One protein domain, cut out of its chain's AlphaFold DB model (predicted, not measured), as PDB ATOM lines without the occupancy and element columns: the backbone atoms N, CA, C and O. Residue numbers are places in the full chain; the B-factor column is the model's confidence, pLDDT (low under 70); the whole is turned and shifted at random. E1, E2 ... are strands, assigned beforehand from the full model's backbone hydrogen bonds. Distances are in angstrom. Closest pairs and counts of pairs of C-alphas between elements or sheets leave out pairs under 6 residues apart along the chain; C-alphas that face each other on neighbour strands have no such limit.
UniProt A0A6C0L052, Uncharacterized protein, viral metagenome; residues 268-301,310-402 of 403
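What this domain is: This is residues 268 to 301 and 310 to 402 of the 403 residues of an uncharacterized protein of viral metagenome (UniProt A0A6C0L052). A strongly twisted four-strand sheet stands partly face to face with a smaller three-strand sheet, a sandwich with strands crossed at 40 degrees; the looped stretch of residues 338 to 364 joins the two. The printed part has 127 residues, no named helix and seven strands, E1 to E7 in chain order. The sheets, E1 E7 E6 E5 and E2 E3 E4, are antiparallel; the class is all strand, though under half of the residues are in named strands. The whole is compact, with a radius of gyration of the C-alphas of 14.1 A, and spans 42 by 33 by 28 A.

Where its parts are: Find C-alpha 275 at (108.144, 108.811, 123.901), where E1 begins; it runs 26.3 A to residue 284. Beside it look for E7, residues 393 to 401, 26.1 A, ending at (105.642, 111.128, 126.818), then E6, residues 376 to 388, 34.1 A, and E5, residues 365 to 373, 26.6 A. The other sheet holds E2, residues 313 to 320, 22.5 A; E3, residues 323 to 330, 22.8 A; and E4, residues 333 to 337, 12.7 A.

How they stand to each other: In the larger sheet, look at N 278 and O 398, 2.9 A, between E1 and E7; N 395 and O 386, 2.9 A, between E7 and E6; and N 385 and O 367, 2.8 A, between E6 and E5. E5 E6 E7 and E2 E3 E4 are meanders, each strand the antiparallel neighbour of the one before. Find N 316 and O 327, 3.0 A, in the hairpin E2 and E3, and N 335 and O 328, 2.9 A, in the hairpin E3 and E4. Between the sheets, the closest C-alphas of E2 and E6 are those of Thr 313 and Leu 379, 5.7 A; E1 and E3 are apart.

The domain as a whole: The C-alphas farthest apart, those of Asn 348 and Phe 375, are 43.0 A apart. Residues 302 to 309 are not printed, and the gap is 21.4 A. The link E4 to E5 is long. Confidence is low, for instance, at residues 341 to 359 and 372 to 379.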
ATOM      1  N   VAL A 268     117.114  99.974 119.945       71.81
ATOM      2  CA  VAL A 268     116.080 100.934 120.358       71.81
ATOM      3  C   VAL A 268     116.661 102.211 120.988       71.81
ATOM      4  O   VAL A 268     115.941 103.186 121.156       71.81
ATOM      5  N   ASN A 269     117.956 102.251 121.323       73.38
ATOM      6  CA  ASN A 269     118.633 103.433 121.881       73.38
ATOM      7  C   ASN A 269     118.808 104.577 120.882       73.38
ATOM      8  O   ASN A 269     119.131 105.692 121.301       73.38
ATOM      9  N   GLN A 270     118.610 104.303 119.591       73.81
ATOM     10  CA  GLN A 270     118.527 105.324 118.548       73.81
ATOM     11  C   GLN A 270     117.197 106.095 118.583       73.81
ATOM     12  O   GLN A 270     117.093 107.165 117.985       73.81
ATOM     13  N   PHE A 271     116.200 105.574 119.307       78.62
ATOM     14  CA  PHE A 271     114.900 106.203 119.482       78.62
ATOM     15  C   PHE A 271     114.770 106.886 120.848       78.62
ATOM     16  O   PHE A 271     115.524 106.603 121.785       78.62
ATOM     17  N   ASP A 272     113.823 107.816 120.946       77.44
ATOM     18  CA  ASP A 272     113.441 108.442 122.199       77.44
ATOM     19  C   ASP A 272     112.680 107.444 123.056       77.44
ATOM     20  O   ASP A 272     111.718 106.814 122.624       77.44
ATOM     21  N   LEU A 273     113.172 107.273 124.272       70.12
ATOM     22  CA  LEU A 273     112.752 106.216 125.181       70.12
ATOM     23  C   LEU A 273     111.643 106.659 126.117       70.12
ATOM     24  O   LEU A 273     110.999 105.811 126.736       70.12
ATOM     25  N   ASN A 274     111.464 107.972 126.218       71.50
ATOM     26  CA  ASN A 274     110.424 108.592 127.009       71.50
ATOM     27  C   ASN A 274     109.190 108.840 126.145       71.50
ATOM     28  O   ASN A 274     108.153 109.192 126.687       71.50
ATOM     29  N   ILE A 275     109.270 108.660 124.822       75.00
ATOM     30  CA  ILE A 275     108.144 108.811 123.901       75.00
ATOM     31  C   ILE A 275     107.653 107.429 123.474       75.00
ATOM     32  O   ILE A 275     108.228 106.761 122.616       75.00
ATOM     33  N   HIS A 276     106.532 107.019 124.055       74.19
ATOM     34  CA  HIS A 276     105.823 105.802 123.695       74.19
ATOM     35  C   HIS A 276     104.863 106.087 122.555       74.19
ATOM     36  O   HIS A 276     104.064 107.023 122.638       74.19
ATOM     37  N   SER A 277     104.890 105.249 121.525       77.06
ATOM     38  CA  SER A 277     103.807 105.191 120.554       77.06
ATOM     39  C   SER A 277     102.992 103.922 120.738       77.06
ATOM     40  O   SER A 277     103.464 102.902 121.237       77.06
ATOM     41  N   THR A 278     101.733 103.974 120.347       75.31
ATOM     42  CA  THR A 278     100.873 102.801 120.244       75.31
ATOM     43  C   THR A 278     100.050 102.979 118.991       75.31
ATOM     44  O   THR A 278      99.416 104.021 118.829       75.31
ATOM     45  N   PHE A 279     100.085 101.999 118.090       79.25
ATOM     46  CA  PHE A 279      99.183 102.019 116.950       79.25
ATOM     47  C   PHE A 279      97.744 102.031 117.456       79.25
ATOM     48  O   PHE A 279      97.376 101.237 118.320       79.25
ATOM     49  N   GLU A 280      96.952 102.963 116.949       80.31
ATOM     50  CA  GLU A 280      95.574 103.139 117.377       80.31
ATOM     51  C   GLU A 280      94.618 102.477 116.391       80.31
ATOM     52  O   GLU A 280      93.796 101.660 116.800       80.31
ATOM     53  N   LYS A 281      94.710 102.838 115.105       83.94
ATOM     54  CA  LYS A 281      93.815 102.343 114.051       83.94
ATOM     55  C   LYS A 281      94.272 102.757 112.653       83.94
ATOM     56  O   LYS A 281      94.983 103.755 112.493       83.94
ATOM     57  N   THR A 282      93.746 102.048 111.660       86.44
ATOM     58  CA  THR A 282      93.654 102.499 110.265       86.44
ATOM     59  C   THR A 282      92.269 103.105 110.037       86.44
ATOM     60  O   THR A 282      91.278 102.603 110.568       86.44
ATOM     61  N   MET A 283      92.189 104.194 109.277       90.94
ATOM     62  CA  MET A 283      90.932 104.815 108.849       90.94
ATOM     63  C   MET A 283      90.997 105.217 107.376       90.94
ATOM     64  O   MET A 283      92.086 105.390 106.823       90.94
ATOM     65  N   ASP A 284      89.836 105.381 106.751       93.88
ATOM     66  CA  ASP A 284      89.749 105.891 105.384       93.88
ATOM     67  C   ASP A 284      90.102 107.382 105.339       93.88
ATOM     68  O   ASP A 284      89.807 108.133 106.272       93.88
ATOM     69  N   LEU A 285      90.703 107.827 104.234       93.56
ATOM     70  CA  LEU A 285      91.114 109.223 104.043       93.56
ATOM     71  C   LEU A 285      89.952 110.213 104.205       93.56
ATOM     72  O   LEU A 285      90.149 111.302 104.724       93.56
ATOM     73  N   GLU A 286      88.738 109.823 103.821       94.19
ATOM     74  CA  GLU A 286      87.531 110.655 103.937       94.19
ATOM     75  C   GLU A 286      87.125 110.928 105.395       94.19
ATOM     76  O   GLU A 286      86.444 111.911 105.679       94.19
ATOM     77  N   GLN A 287      87.563 110.084 106.332       93.38
ATOM     78  CA  GLN A 287      87.319 110.256 107.766       93.38
ATOM     79  C   GLN A 287      88.376 111.148 108.435       93.38
ATOM     80  O   GLN A 287      88.237 111.491 109.613       93.38
ATOM     81  N   PHE A 288      89.448 111.500 107.718       95.12
ATOM     82  CA  PHE A 288      90.561 112.271 108.251       95.12
ATOM     83  C   PHE A 288      90.379 113.767 107.985       95.12
ATOM     84  O   PHE A 288      90.434 114.235 106.852       95.12
ATOM     85  N   ASP A 289      90.180 114.527 109.059       92.25
ATOM     86  CA  ASP A 289      90.003 115.975 108.998       92.25
ATOM     87  C   ASP A 289      91.352 116.691 109.165       92.25
ATOM     88  O   ASP A 289      91.806 116.948 110.286       92.25
ATOM     89  N   GLU A 290      91.987 117.016 108.035       91.75
ATOM     90  CA  GLU A 290      93.279 117.716 107.990       91.75
ATOM     91  C   GLU A 290      93.245 119.088 108.693       91.75
ATOM     92  O   GLU A 290      94.280 119.556 109.164       91.75
ATOM     93  N   SER A 291      92.070 119.714 108.858       87.88
ATOM     94  CA  SER A 291      91.945 121.011 109.545       87.88
ATOM     95  C   SER A 291      92.146 120.931 111.064       87.88
ATOM     96  O   SER A 291      92.354 121.952 111.720       87.88
ATOM     97  N   LYS A 292      92.099 119.721 111.637       88.06
ATOM     98  CA  LYS A 292      92.234 119.465 113.083       88.06
ATOM     99  C   LYS A 292      93.622 118.981 113.496       88.06
ATOM    100  O   LYS A 292      93.829 118.622 114.659       88.06
ATOM    101  N   VAL A 293      94.562 118.929 112.562       90.75
ATOM    102  CA  VAL A 293      95.908 118.396 112.773       90.75
ATOM    103  C   VAL A 293      96.959 119.370 112.256       90.75
ATOM    104  O   VAL A 293      96.688 120.270 111.469       90.75
ATOM    105  N   PHE A 294      98.186 119.180 112.713       88.25
ATOM    106  CA  PHE A 294      99.350 119.940 112.293       88.25
ATOM    107  C   PHE A 294     100.181 119.096 111.336       88.25
ATOM    108  O   PHE A 294     100.432 117.921 111.600       88.25
ATOM    109  N   GLN A 295     100.647 119.687 110.240       90.75
ATOM    110  CA  GLN A 295     101.553 119.005 109.323       90.75
ATOM    111  C   GLN A 295     102.951 118.875 109.943       90.75
ATOM    112  O   GLN A 295     103.478 119.822 110.538       90.75
ATOM    113  N   VAL A 296     103.567 117.701 109.804       87.06
ATOM    114  CA  VAL A 296     104.967 117.476 110.181       87.06
ATOM    115  C   VAL A 296     105.854 118.200 109.176       87.06
ATOM    116  O   VAL A 296     105.765 117.968 107.973       87.06
ATOM    117  N   LYS A 297     106.727 119.078 109.671       81.38
ATOM    118  CA  LYS A 297     107.640 119.853 108.821       81.38
ATOM    119  C   LYS A 297     108.904 119.052 108.514       81.38
ATOM    120  O   LYS A 297     109.401 118.326 109.373       81.38
ATOM    121  N   GLU A 298     109.457 119.216 107.318       76.75
ATOM    122  CA  GLU A 298     110.813 118.752 107.010       76.75
ATOM    123  C   GLU A 298     111.835 119.775 107.502       76.75
ATOM    124  O   GLU A 298     111.685 120.975 107.259       76.75
ATOM    125  N   GLN A 299     112.873 119.320 108.204       67.50
ATOM    126  CA  GLN A 299     113.983 120.195 108.573       67.50
ATOM    127  C   GLN A 299     115.044 120.152 107.463       67.50
ATOM    128  O   GLN A 299     115.674 119.117 107.245       67.50
ATOM    129  N   SER A 300     115.255 121.267 106.755       50.41
ATOM    130  CA  SER A 300     116.356 121.377 105.794       50.41
ATOM    131  C   SER A 300     117.696 121.407 106.538       50.41
ATOM    132  O   SER A 300     117.908 122.236 107.420       50.41
ATOM    133  N   LEU A 301     118.629 120.528 106.159       42.16
ATOM    134  CA  LEU A 301     119.983 120.427 106.738       42.16
ATOM    135  C   LEU A 301     120.863 121.675 106.512       42.16
ATOM    136  O   LEU A 301     121.971 121.751 107.033       42.16
ATOM    137  N   GLY A 310     107.429 130.840 118.861       44.25
ATOM    138  CA  GLY A 310     106.008 131.142 118.983       44.25
ATOM    139  C   GLY A 310     105.229 129.913 119.444       44.25
ATOM    140  O   GLY A 310     104.425 130.030 120.359       44.25
ATOM    141  N   ASP A 311     105.577 128.728 118.928       51.56
ATOM    142  CA  ASP A 311     104.965 127.463 119.343       51.56
ATOM    143  C   ASP A 311     105.990 126.548 120.021       51.56
ATOM    144  O   ASP A 311     106.974 126.105 119.430       51.56
ATOM    145  N   SER A 312     105.761 126.288 121.307       68.19
ATOM    146  CA  SER A 312     106.706 125.643 122.218       68.19
ATOM    147  C   SER A 312     106.902 124.140 121.988       68.19
ATOM    148  O   SER A 312     107.763 123.550 122.635       68.19
ATOM    149  N   THR A 313     106.149 123.470 121.107       76.75
ATOM    150  CA  THR A 313     106.286 122.019 120.865       76.75
ATOM    151  C   THR A 313     105.775 121.598 119.482       76.75
ATOM    152  O   THR A 313     104.658 121.952 119.120       76.75
ATOM    153  N   TYR A 314     106.557 120.818 118.725       83.88
ATOM    154  CA  TYR A 314     106.195 120.333 117.381       83.88
ATOM    155  C   TYR A 314     106.912 119.027 116.999       83.88
ATOM    156  O   TYR A 314     107.919 118.665 117.608       83.88
ATOM    157  N   ILE A 315     106.417 118.332 115.963       87.06
ATOM    158  CA  ILE A 315     107.124 117.207 115.322       87.06
ATOM    159  C   ILE A 315     107.687 117.636 113.979       87.06
ATOM    160  O   ILE A 315     107.034 118.340 113.207       87.06
ATOM    161  N   TYR A 316     108.890 117.159 113.686       88.69
ATOM    162  CA  TYR A 316     109.519 117.332 112.388       88.69
ATOM    163  C   TYR A 316     110.185 116.038 111.905       88.69
ATOM    164  O   TYR A 316     110.450 115.128 112.695       88.69
ATOM    165  N   LYS A 317     110.439 115.959 110.597       89.12
ATOM    166  CA  LYS A 317     111.068 114.823 109.915       89.12
ATOM    167  C   LYS A 317     112.483 115.188 109.448       89.12
ATOM    168  O   LYS A 317     112.687 116.265 108.889       89.12
ATOM    169  N   GLU A 318     113.435 114.270 109.616       88.56
ATOM    170  CA  GLU A 318     114.725 114.260 108.903       88.56
ATOM    171  C   GLU A 318     114.885 112.925 108.172       88.56
ATOM    172  O   GLU A 318     114.532 111.885 108.722       88.56
ATOM    173  N   ASN A 319     115.485 112.926 106.983       85.38
ATOM    174  CA  ASN A 319     115.841 111.695 106.278       85.38
ATOM    175  C   ASN A 319     117.334 111.393 106.460       85.38
ATOM    176  O   ASN A 319     118.176 112.258 106.222       85.38
ATOM    177  N   LYS A 320     117.665 110.169 106.882       81.25
ATOM    178  CA  LYS A 320     119.042 109.664 107.035       81.25
ATOM    179  C   LYS A 320     119.114 108.271 106.434       81.25
ATOM    180  O   LYS A 320     118.257 107.450 106.728       81.25
ATOM    181  N   ASP A 321     120.085 108.018 105.561       81.06
ATOM    182  CA  ASP A 321     120.293 106.704 104.930       81.06
ATOM    183  C   ASP A 321     119.017 106.096 104.300       81.06
ATOM    184  O   ASP A 321     118.743 104.904 104.429       81.06
ATOM    185  N   ASN A 322     118.213 106.926 103.617       78.44
ATOM    186  CA  ASN A 322     116.903 106.564 103.045       78.44
ATOM    187  C   ASN A 322     115.857 106.084 104.065       78.44
ATOM    188  O   ASN A 322     114.935 105.341 103.722       78.44
ATOM    189  N   ILE A 323     115.977 106.524 105.311       78.81
ATOM    190  CA  ILE A 323     115.033 106.265 106.387       78.81
ATOM    191  C   ILE A 323     114.557 107.604 106.951       78.81
ATOM    192  O   ILE A 323     115.360 108.482 107.272       78.81
ATOM    193  N   SER A 324     113.243 107.769 107.072       85.00
ATOM    194  CA  SER A 324     112.658 108.944 107.710       85.00
ATOM    195  C   SER A 324     112.669 108.785 109.219       85.00
ATOM    196  O   SER A 324     112.158 107.801 109.737       85.00
ATOM    197  N   HIS A 325     113.196 109.787 109.916       85.06
ATOM    198  CA  HIS A 325     113.231 109.920 111.367       85.06
ATOM    199  C   HIS A 325     112.314 111.057 111.811       85.06
ATOM    200  O   HIS A 325     112.442 112.174 111.315       85.06
ATOM    201  N   LEU A 326     111.419 110.792 112.763       88.19
ATOM    202  CA  LEU A 326     110.548 111.815 113.348       88.19
ATOM    203  C   LEU A 326     111.108 112.261 114.689       88.19
ATOM    204  O   LEU A 326     111.480 111.415 115.490       88.19
ATOM    205  N   TYR A 327     111.126 113.555 114.970       87.31
ATOM    206  CA  TYR A 327     111.637 114.104 116.224       87.31
ATOM    207  C   TYR A 327     110.594 115.012 116.854       87.31
ATOM    208  O   TYR A 327     109.922 115.770 116.158       87.31
ATOM    209  N   LEU A 328     110.490 114.950 118.177       86.31
ATOM    210  CA  LEU A 328     109.772 115.916 118.988       86.31
ATOM    211  C   LEU A 328     110.730 117.054 119.339       86.31
ATOM    212  O   LEU A 328     111.796 116.814 119.909       86.31
ATOM    213  N   SER A 329     110.345 118.287 119.037       82.88
ATOM    214  CA  SER A 329     110.984 119.463 119.615       82.88
ATOM    215  C   SER A 329     110.088 120.058 120.689       82.88
ATOM    216  O   SER A 329     108.898 120.245 120.445       82.88
ATOM    217  N   CYS A 330     110.651 120.359 121.857       76.06
ATOM    218  CA  CYS A 330     109.985 121.075 122.944       76.06
ATOM    219  C   CYS A 330     110.905 122.198 123.427       76.06
ATOM    220  O   CYS A 330     112.013 121.923 123.871       76.06
ATOM    221  N   ASN A 331     110.464 123.456 123.360       72.31
ATOM    222  CA  ASN A 331     111.233 124.631 123.794       72.31
ATOM    223  C   ASN A 331     112.654 124.709 123.199       72.31
ATOM    224  O   ASN A 331     113.585 125.154 123.860       72.31
ATOM    225  N   GLY A 332     112.827 124.266 121.950       69.31
ATOM    226  CA  GLY A 332     114.128 124.239 121.276       69.31
ATOM    227  C   GLY A 332     114.989 123.013 121.596       69.31
ATOM    228  O   GLY A 332     115.970 122.772 120.893       69.31
ATOM    229  N   GLU A 333     114.612 122.185 122.572       76.12
ATOM    230  CA  GLU A 333     115.251 120.889 122.794       76.12
ATOM    231  C   GLU A 333     114.724 119.859 121.799       76.12
ATOM    232  O   GLU A 333     113.522 119.784 121.533       76.12
ATOM    233  N   LYS A 334     115.636 119.061 121.242       83.44
ATOM    234  CA  LYS A 334     115.353 117.999 120.274       83.44
ATOM    235  C   LYS A 334     115.387 116.638 120.973       83.44
ATOM    236  O   LYS A 334     116.380 116.297 121.613       83.44
ATOM    237  N   SER A 335     114.336 115.841 120.796       83.06
ATOM    238  CA  SER A 335     114.269 114.445 121.244       83.06
ATOM    239  C   SER A 335     115.185 113.532 120.415       83.06
ATOM    240  O   SER A 335     115.671 113.905 119.346       83.06
ATOM    241  N   LYS A 336     115.369 112.272 120.821       85.50
ATOM    242  CA  LYS A 336     115.805 111.245 119.849       85.50
ATOM    243  C   LYS A 336     114.664 110.934 118.869       85.50
ATOM    244  O   LYS A 336     113.563 111.464 119.008       85.50
ATOM    245  N   SER A 337     114.910 110.097 117.860       86.12
ATOM    246  CA  SER A 337     113.851 109.745 116.906       86.12
ATOM    247  C   SER A 337     112.678 109.088 117.642       86.12
ATOM    248  O   SER A 337     112.880 108.173 118.423       86.12
ATOM    249  N   ILE A 338     111.443 109.494 117.396       85.44
ATOM    250  CA  ILE A 338     110.252 108.810 117.899       85.44
ATOM    251  C   ILE A 338     110.239 107.400 117.305       85.44
ATOM    252  O   ILE A 338     110.688 107.198 116.177       85.44
ATOM    253  N   MET A 339     109.762 106.417 118.063       79.44
ATOM    254  CA  MET A 339     109.557 105.060 117.568       79.44
ATOM    255  C   MET A 339     108.074 104.868 117.251       79.44
ATOM    256  O   MET A 339     107.257 105.137 118.124       79.44
ATOM    257  N   LEU A 340     107.713 104.418 116.044       77.56
ATOM    258  CA  LEU A 340     106.325 104.139 115.635       77.56
ATOM    259  C   LEU A 340     106.118 102.641 115.377       77.56
ATOM    260  O   LEU A 340     106.639 102.116 114.391       77.56
ATOM    261  N   TYR A 341     105.356 101.966 116.241       69.12
ATOM    262  CA  TYR A 341     105.077 100.526 116.140       69.12
ATOM    263  C   TYR A 341     103.970 100.212 115.133       69.12
ATOM    264  O   TYR A 341     102.842 100.643 115.344       69.12
ATOM    265  N   ALA A 342     104.229  99.441 114.079       58.97
ATOM    266  CA  ALA A 342     103.167  98.967 113.181       58.97
ATOM    267  C   ALA A 342     102.553  97.640 113.692       58.97
ATOM    268  O   ALA A 342     103.308  96.786 114.160       58.97
ATOM    269  N   PRO A 343     101.224  97.431 113.603       53.31
ATOM    270  CA  PRO A 343     100.592  96.154 113.932       53.31
ATOM    271  C   PRO A 343     100.828  95.121 112.819       53.31
ATOM    272  O   PRO A 343     101.017  95.457 111.648       53.31
ATOM    273  N   LYS A 344     100.756  93.835 113.174       51.50
ATOM    274  CA  LYS A 344     101.029  92.697 112.277       51.50
ATOM    275  C   LYS A 344     100.087  92.584 111.069       51.50
ATOM    276  O   LYS A 344     100.467  91.956 110.081       51.50
ATOM    277  N   GLU A 345      98.889  93.160 111.136       53.06
ATOM    278  CA  GLU A 345      97.864  93.067 110.082       53.06
ATOM    279  C   GLU A 345      98.139  93.992 108.878       53.06
ATOM    280  O   GLU A 345      97.670  93.719 107.777       53.06
ATOM    281  N   GLU A 346      98.994  95.014 109.023       53.84
ATOM    282  CA  GLU A 346      99.306  95.996 107.960       53.84
ATOM    283  C   GLU A 346     100.625  95.677 107.210       53.84
ATOM    284  O   GLU A 346     101.273  96.546 106.619       53.84
ATOM    285  N   LYS A 347     101.031  94.394 107.202       46.28
ATOM    286  CA  LYS A 347     102.268  93.861 106.576       46.28
ATOM    287  C   LYS A 347     102.459  94.206 105.096       46.28
ATOM    288  O   LYS A 347     103.579  94.109 104.603       46.28
ATOM    289  N   ASN A 348     101.394  94.571 104.388       48.94
ATOM    290  CA  ASN A 348     101.461  94.857 102.955       48.94
ATOM    291  C   ASN A 348     101.995  96.263 102.638       48.94
ATOM    292  O   ASN A 348     102.376  96.512 101.497       48.94
ATOM    293  N   ILE A 349     102.042  97.172 103.619       53.22
ATOM    294  CA  ILE A 349     102.264  98.605 103.361       53.22
ATOM    295  C   ILE A 349     103.651  99.069 103.834       53.22
ATOM    296  O   ILE A 349     104.265  99.924 103.186       53.22
ATOM    297  N   PHE A 350     104.180  98.452 104.898       54.94
ATOM    298  CA  PHE A 350     105.496  98.752 105.470       54.94
ATOM    299  C   PHE A 350     106.454  97.533 105.360       54.94
ATOM    300  O   PHE A 350     106.175  96.447 105.866       54.94
ATOM    301  N   LYS A 351     107.602  97.711 104.684       45.56
ATOM    302  CA  LYS A 351     108.700  96.758 104.419       45.56
ATOM    303  C   LYS A 351     109.328  96.118 105.666       45.56
ATOM    304  O   LYS A 351     109.881  95.025 105.536       45.56
ATOM    305  N   LYS A 352     109.319  96.755 106.846       45.38
ATOM    306  CA  LYS A 352     109.915  96.177 108.074       45.38
ATOM    307  C   LYS A 352     108.940  96.155 109.250       45.38
ATOM    308  O   LYS A 352     108.456  97.186 109.699       45.38
ATOM    309  N   ARG A 353     108.759  94.942 109.794       51.78
ATOM    310  CA  ARG A 353     107.785  94.491 110.810       51.78
ATOM    311  C   ARG A 353     107.669  95.304 112.115       51.78
ATOM    312  O   ARG A 353     106.806  94.974 112.914       51.78
ATOM    313  N   TYR A 354     108.488  96.330 112.363       50.50
ATOM    314  CA  TYR A 354     108.610  96.917 113.707       50.50
ATOM    315  C   TYR A 354     108.632  98.443 113.770       50.50
ATOM    316  O   TYR A 354     108.527  98.993 114.866       50.50
ATOM    317  N   LEU A 355     108.801  99.144 112.646       53.69
ATOM    318  CA  LEU A 355     109.100 100.576 112.656       53.69
ATOM    319  C   LEU A 355     108.609 101.224 111.365       53.69
ATOM    320  O   LEU A 355     109.264 101.083 110.333       53.69
ATOM    321  N   ALA A 356     107.549 102.035 111.425       49.94
ATOM    322  CA  ALA A 356     107.225 102.936 110.307       49.94
ATOM    323  C   ALA A 356     108.403 103.893 109.980       49.94
ATOM    324  O   ALA A 356     108.485 104.451 108.896       49.94
ATOM    325  N   ILE A 357     109.364 104.026 110.901       54.34
ATOM    326  CA  ILE A 357     110.550 104.896 110.851       54.34
ATOM    327  C   ILE A 357     111.811 104.090 110.455       54.34
ATOM    328  O   ILE A 357     112.930 104.492 110.722       54.34
ATOM    329  N   GLN A 358     111.675 102.902 109.850       59.84
ATOM    330  CA  GLN A 358     112.763 102.259 109.081       59.84
ATOM    331  C   GLN A 358     112.496 102.267 107.574       59.84
ATOM    332  O   GLN A 358     113.138 101.545 106.807       59.84
ATOM    333  N   GLU A 359     111.553 103.099 107.153       68.06
ATOM    334  CA  GLU A 359     111.243 103.357 105.761       68.06
ATOM    335  C   GLU A 359     111.432 104.819 105.433       68.06
ATOM    336  O   GLU A 359     111.356 105.696 106.294       68.06
ATOM    337  N   ASN A 360     111.646 105.072 104.149       80.00
ATOM    338  CA  ASN A 360     111.449 106.391 103.605       80.00
ATOM    339  C   ASN A 360     109.932 106.686 103.588       80.00
ATOM    340  O   ASN A 360     109.163 106.012 102.893       80.00
ATOM    341  N   LEU A 361     109.521 107.688 104.365       83.75
ATOM    342  CA  LEU A 361     108.147 108.168 104.475       83.75
ATOM    343  C   LEU A 361     107.830 109.336 103.526       83.75
ATOM    344  O   LEU A 361     106.743 109.890 103.612       83.75
ATOM    345  N   ASP A 362     108.718 109.704 102.601       86.44
ATOM    346  CA  ASP A 362     108.537 110.815 101.645       86.44
ATOM    347  C   ASP A 362     107.353 110.604 100.694       86.44
ATOM    348  O   ASP A 362     106.820 111.559 100.140       86.44
ATOM    349  N   LYS A 363     106.906 109.355 100.520       85.62
ATOM    350  CA  LYS A 363     105.691 109.022  99.757       85.62
ATOM    351  C   LYS A 363     104.384 109.231 100.538       85.62
ATOM    352  O   LYS A 363     103.317 108.969  99.985       85.62
ATOM    353  N   TYR A 364     104.458 109.617 101.809       88.62
ATOM    354  CA  TYR A 364     103.307 109.809 102.684       88.62
ATOM    355  C   TYR A 364     103.253 111.244 103.195       88.62
ATOM    356  O   TYR A 364     104.285 111.842 103.500       88.62
ATOM    357  N   ASP A 365     102.040 111.754 103.392       91.62
ATOM    358  CA  ASP A 365     101.865 112.981 104.159       91.62
ATOM    359  C   ASP A 365     101.853 112.651 105.648       91.62
ATOM    360  O   ASP A 365     101.294 111.642 106.088       91.62
ATOM    361  N   LEU A 366     102.493 113.501 106.440       92.12
ATOM    362  CA  LEU A 366     102.683 113.280 107.863       92.12
ATOM    363  C   LEU A 366     102.021 114.399 108.651       92.12
ATOM    364  O   LEU A 366     102.285 115.579 108.414       92.12
ATOM    365  N   PHE A 367     101.206 114.022 109.629       93.31
ATOM    366  CA  PHE A 367     100.509 114.960 110.501       93.31
ATOM    367  C   PHE A 367     100.631 114.542 111.965       93.31
ATOM    368  O   PHE A 367     100.988 113.410 112.286       93.31
ATOM    369  N   TYR A 368     100.306 115.447 112.877       92.06
ATOM    370  CA  TYR A 368     100.181 115.161 114.300       92.06
ATOM    371  C   TYR A 368      99.058 115.986 114.920       92.06
ATOM    372  O   TYR A 368      98.744 117.079 114.457       92.06
ATOM    373  N   SER A 369      98.443 115.479 115.984       90.38
ATOM    374  CA  SER A 369      97.507 116.254 116.803       90.38
ATOM    375  C   SER A 369      98.156 116.614 118.130       90.38
ATOM    376  O   SER A 369      98.948 115.847 118.684       90.38
ATOM    377  N   ALA A 370      97.813 117.786 118.653       84.19
ATOM    378  CA  ALA A 370      98.250 118.234 119.962       84.19
ATOM    379  C   ALA A 370      97.078 118.828 120.745       84.19
ATOM    380  O   ALA A 370      96.164 119.418 120.171       84.19
ATOM    381  N   LYS A 371      97.112 118.667 122.067       77.50
ATOM    382  CA  LYS A 371      96.153 119.263 122.997       77.50
ATOM    383  C   LYS A 371      96.843 120.361 123.793       77.50
ATOM    384  O   LYS A 371      97.911 120.127 124.362       77.50
ATOM    385  N   SER A 372      96.229 121.540 123.853       64.06
ATOM    386  CA  SER A 372      96.633 122.581 124.794       64.06
ATOM    387  C   SER A 372      96.194 122.185 126.204       64.06
ATOM    388  O   SER A 372      95.078 121.704 126.409       64.06
ATOM    389  N   TYR A 373      97.075 122.366 127.185       57.56
ATOM    390  CA  TYR A 373      96.708 122.272 128.597       57.56
ATOM    391  C   TYR A 373      96.660 123.680 129.181       57.56
ATOM    392  O   TYR A 373      97.589 124.462 129.020       57.56
ATOM    393  N   SER A 374      95.565 124.016 129.861       46.78
ATOM    394  CA  SER A 374      95.307 125.367 130.377       46.78
ATOM    395  C   SER A 374      96.285 125.821 131.467       46.78
ATOM    396  O   SER A 374      96.391 127.018 131.715       46.78
ATOM    397  N   PHE A 375      97.005 124.894 132.109       44.59
ATOM    398  CA  PHE A 375      97.846 125.190 133.274       44.59
ATOM    399  C   PHE A 375      99.356 125.251 132.975       44.59
ATOM    400  O   PHE A 375     100.109 125.852 133.734       44.59
ATOM    401  N   TRP A 376      99.804 124.703 131.842       41.66
ATOM    402  CA  TRP A 376     101.192 124.769 131.377       41.66
ATOM    403  C   TRP A 376     101.183 125.314 129.953       41.66
ATOM    404  O   TRP A 376     100.464 124.788 129.113       41.66
ATOM    405  N   ARG A 377     101.961 126.362 129.657       47.62
ATOM    406  CA  ARG A 377     102.093 126.962 128.310       47.62
ATOM    407  C   ARG A 377     102.801 126.014 127.314       47.62
ATOM    408  O   ARG A 377     103.855 126.341 126.771       47.62
ATOM    409  N   GLY A 378     102.252 124.823 127.097       57.91
ATOM    410  CA  GLY A 378     102.821 123.761 126.276       57.91
ATOM    411  C   GLY A 378     101.743 122.956 125.555       57.91
ATOM    412  O   GLY A 378     100.675 122.672 126.099       57.91
ATOM    413  N   LEU A 379     102.035 122.592 124.308       66.94
ATOM    414  CA  LEU A 379     101.236 121.650 123.532       66.94
ATOM    415  C   LEU A 379     101.664 120.223 123.887       66.94
ATOM    416  O   LEU A 379     102.836 119.874 123.766       66.94
ATOM    417  N   LYS A 380     100.714 119.374 124.289       78.00
ATOM    418  CA  LYS A 380     100.961 117.939 124.471       78.00
ATOM    419  C   LYS A 380     100.536 117.200 123.217       78.00
ATOM    420  O   LYS A 380      99.346 117.136 122.910       78.00
ATOM    421  N   ILE A 381     101.500 116.634 122.504       83.88
ATOM    422  CA  ILE A 381     101.218 115.830 121.314       83.88
ATOM    423  C   ILE A 381     100.457 114.573 121.725       83.88
ATOM    424  O   ILE A 381     100.877 113.858 122.635       83.88
ATOM    425  N   SER A 382      99.324 114.334 121.069       86.56
ATOM    426  CA  SER A 382      98.445 113.199 121.338       86.56
ATOM    427  C   SER A 382      98.579 112.092 120.307       86.56
ATOM    428  O   SER A 382      98.573 110.924 120.693       86.56
ATOM    429  N   ASN A 383      98.714 112.429 119.022       91.31
ATOM    430  CA  ASN A 383      98.791 111.431 117.959       91.31
ATOM    431  C   ASN A 383      99.738 111.855 116.833       91.31
ATOM    432  O   ASN A 383      99.938 113.045 116.607       91.31
ATOM    433  N   ILE A 384     100.254 110.868 116.100       91.69
ATOM    434  CA  ILE A 384     100.930 111.011 114.806       91.69
ATOM    435  C   ILE A 384     100.104 110.264 113.761       91.69
ATOM    436  O   ILE A 384      99.620 109.164 114.028       91.69
ATOM    437  N   TYR A 385      99.971 110.851 112.578       92.00
ATOM    438  CA  TYR A 385      99.238 110.294 111.453       92.00
ATOM    439  C   TYR A 385     100.154 110.160 110.240       92.00
ATOM    440  O   TYR A 385     100.872 111.100 109.893       92.00
ATOM    441  N   ILE A 386     100.100 109.001 109.588       90.88
ATOM    442  CA  ILE A 386     100.725 108.764 108.285       90.88
ATOM    443  C   ILE A 386      99.601 108.595 107.271       90.88
ATOM    444  O   ILE A 386      98.757 107.712 107.417       90.88
ATOM    445  N   VAL A 387      99.578 109.445 106.254       91.50
ATOM    446  CA  VAL A 387      98.517 109.510 105.249       91.50
ATOM    447  C   VAL A 387      99.045 108.960 103.929       91.50
ATOM    448  O   VAL A 387      99.935 109.528 103.295       91.50
ATOM    449  N   ASN A 388      98.468 107.842 103.494       90.12
ATOM    450  CA  ASN A 388      98.705 107.249 102.185       90.12
ATOM    451  C   ASN A 388      97.572 107.650 101.238       90.12
ATOM    452  O   ASN A 388      96.550 106.968 101.142       90.12
ATOM    453  N   ARG A 389      97.765 108.752 100.504       90.88
ATOM    454  CA  ARG A 389      96.761 109.233  99.542       90.88
ATOM    455  C   ARG A 389      96.519 108.262  98.391       90.88
ATOM    456  O   ARG A 389      95.388 108.154  97.928       90.88
ATOM    457  N   LYS A 390      97.549 107.525  97.959       88.19
ATOM    458  CA  LYS A 390      97.439 106.550  96.862       88.19
ATOM    459  C   LYS A 390      96.463 105.424  97.207       88.19
ATOM    460  O   LYS A 390      95.691 105.005  96.353       88.19
ATOM    461  N   GLU A 391      96.490 104.963  98.453       86.62
ATOM    462  CA  GLU A 391      95.597 103.908  98.950       86.62
ATOM    463  C   GLU A 391      94.370 104.453  99.687       86.62
ATOM    464  O   GLU A 391      93.563 103.668 100.173       86.62
ATOM    465  N   LYS A 392      94.219 105.782  99.768       91.88
ATOM    466  CA  LYS A 392      93.157 106.467 100.520       91.88
ATOM    467  C   LYS A 392      93.051 106.005 101.981       91.88
ATOM    468  O   LYS A 392      91.953 105.903 102.521       91.88
ATOM    469  N   LYS A 393      94.191 105.769 102.635       90.25
ATOM    470  CA  LYS A 393      94.268 105.304 104.028       90.25
ATOM    471  C   LYS A 393      95.036 106.270 104.916       90.25
ATOM    472  O   LYS A 393      96.000 106.899 104.478       90.25
ATOM    473  N   VAL A 394      94.653 106.317 106.187       90.06
ATOM    474  CA  VAL A 394      95.355 107.041 107.249       90.06
ATOM    475  C   VAL A 394      95.627 106.103 108.413       90.06
ATOM    476  O   VAL A 394      94.727 105.441 108.927       90.06
ATOM    477  N   PHE A 395      96.876 106.078 108.852       88.00
ATOM    478  CA  PHE A 395      97.341 105.284 109.980       88.00
ATOM    479  C   PHE A 395      97.561 106.208 111.178       88.00
ATOM    480  O   PHE A 395      98.261 107.212 111.047       88.00
ATOM    481  N   SER A 396      96.963 105.891 112.328       89.12
ATOM    482  CA  SER A 396      97.059 106.688 113.558       89.12
ATOM    483  C   SER A 396      97.904 105.978 114.607       89.12
ATOM    484  O   SER A 396      97.667 104.810 114.927       89.12
ATOM    485  N   TRP A 397      98.828 106.717 115.213       88.50
ATOM    486  CA  TRP A 397      99.538 106.328 116.424       88.50
ATOM    487  C   TRP A 397      99.212 107.292 117.541       88.50
ATOM    488  O   TRP A 397      99.367 108.499 117.383       88.50
ATOM    489  N   LYS A 398      98.848 106.765 118.703       86.19
ATOM    490  CA  LYS A 398      98.773 107.535 119.939       86.19
ATOM    491  C   LYS A 398     100.172 107.698 120.521       86.19
ATOM    492  O   LYS A 398     100.905 106.717 120.620       86.19
ATOM    493  N   ILE A 399     100.521 108.913 120.930       83.62
ATOM    494  CA  ILE A 399     101.809 109.257 121.532       83.62
ATOM    495  C   ILE A 399     101.622 109.599 123.008       83.62
ATOM    496  O   ILE A 399     100.702 110.324 123.391       83.62
ATOM    497  N   LYS A 400     102.513 109.078 123.851       75.69
ATOM    498  CA  LYS A 400     102.603 109.423 125.268       75.69
ATOM    499  C   LYS A 400     104.061 109.665 125.634       75.69
ATOM    500  O   LYS A 400     104.890 108.785 125.443       75.69
ATOM    501  N   ARG A 401     104.351 110.839 126.194       70.38
ATOM    502  CA  ARG A 401     105.642 111.128 126.818       70.38
ATOM    503  C   ARG A 401     105.578 110.780 128.310       70.38
ATOM    504  O   ARG A 401     104.593 111.150 128.952       70.38
ATOM    505  N   ASP A 402     106.563 110.048 128.819       61.09
ATOM    506  CA  ASP A 402     106.806 109.918 130.259       61.09
ATOM    507  C   ASP A 402     107.295 111.288 130.761       61.09
ATOM    508  O   ASP A 402     108.235 111.851 130.193       61.09
TER     509      ASP A 402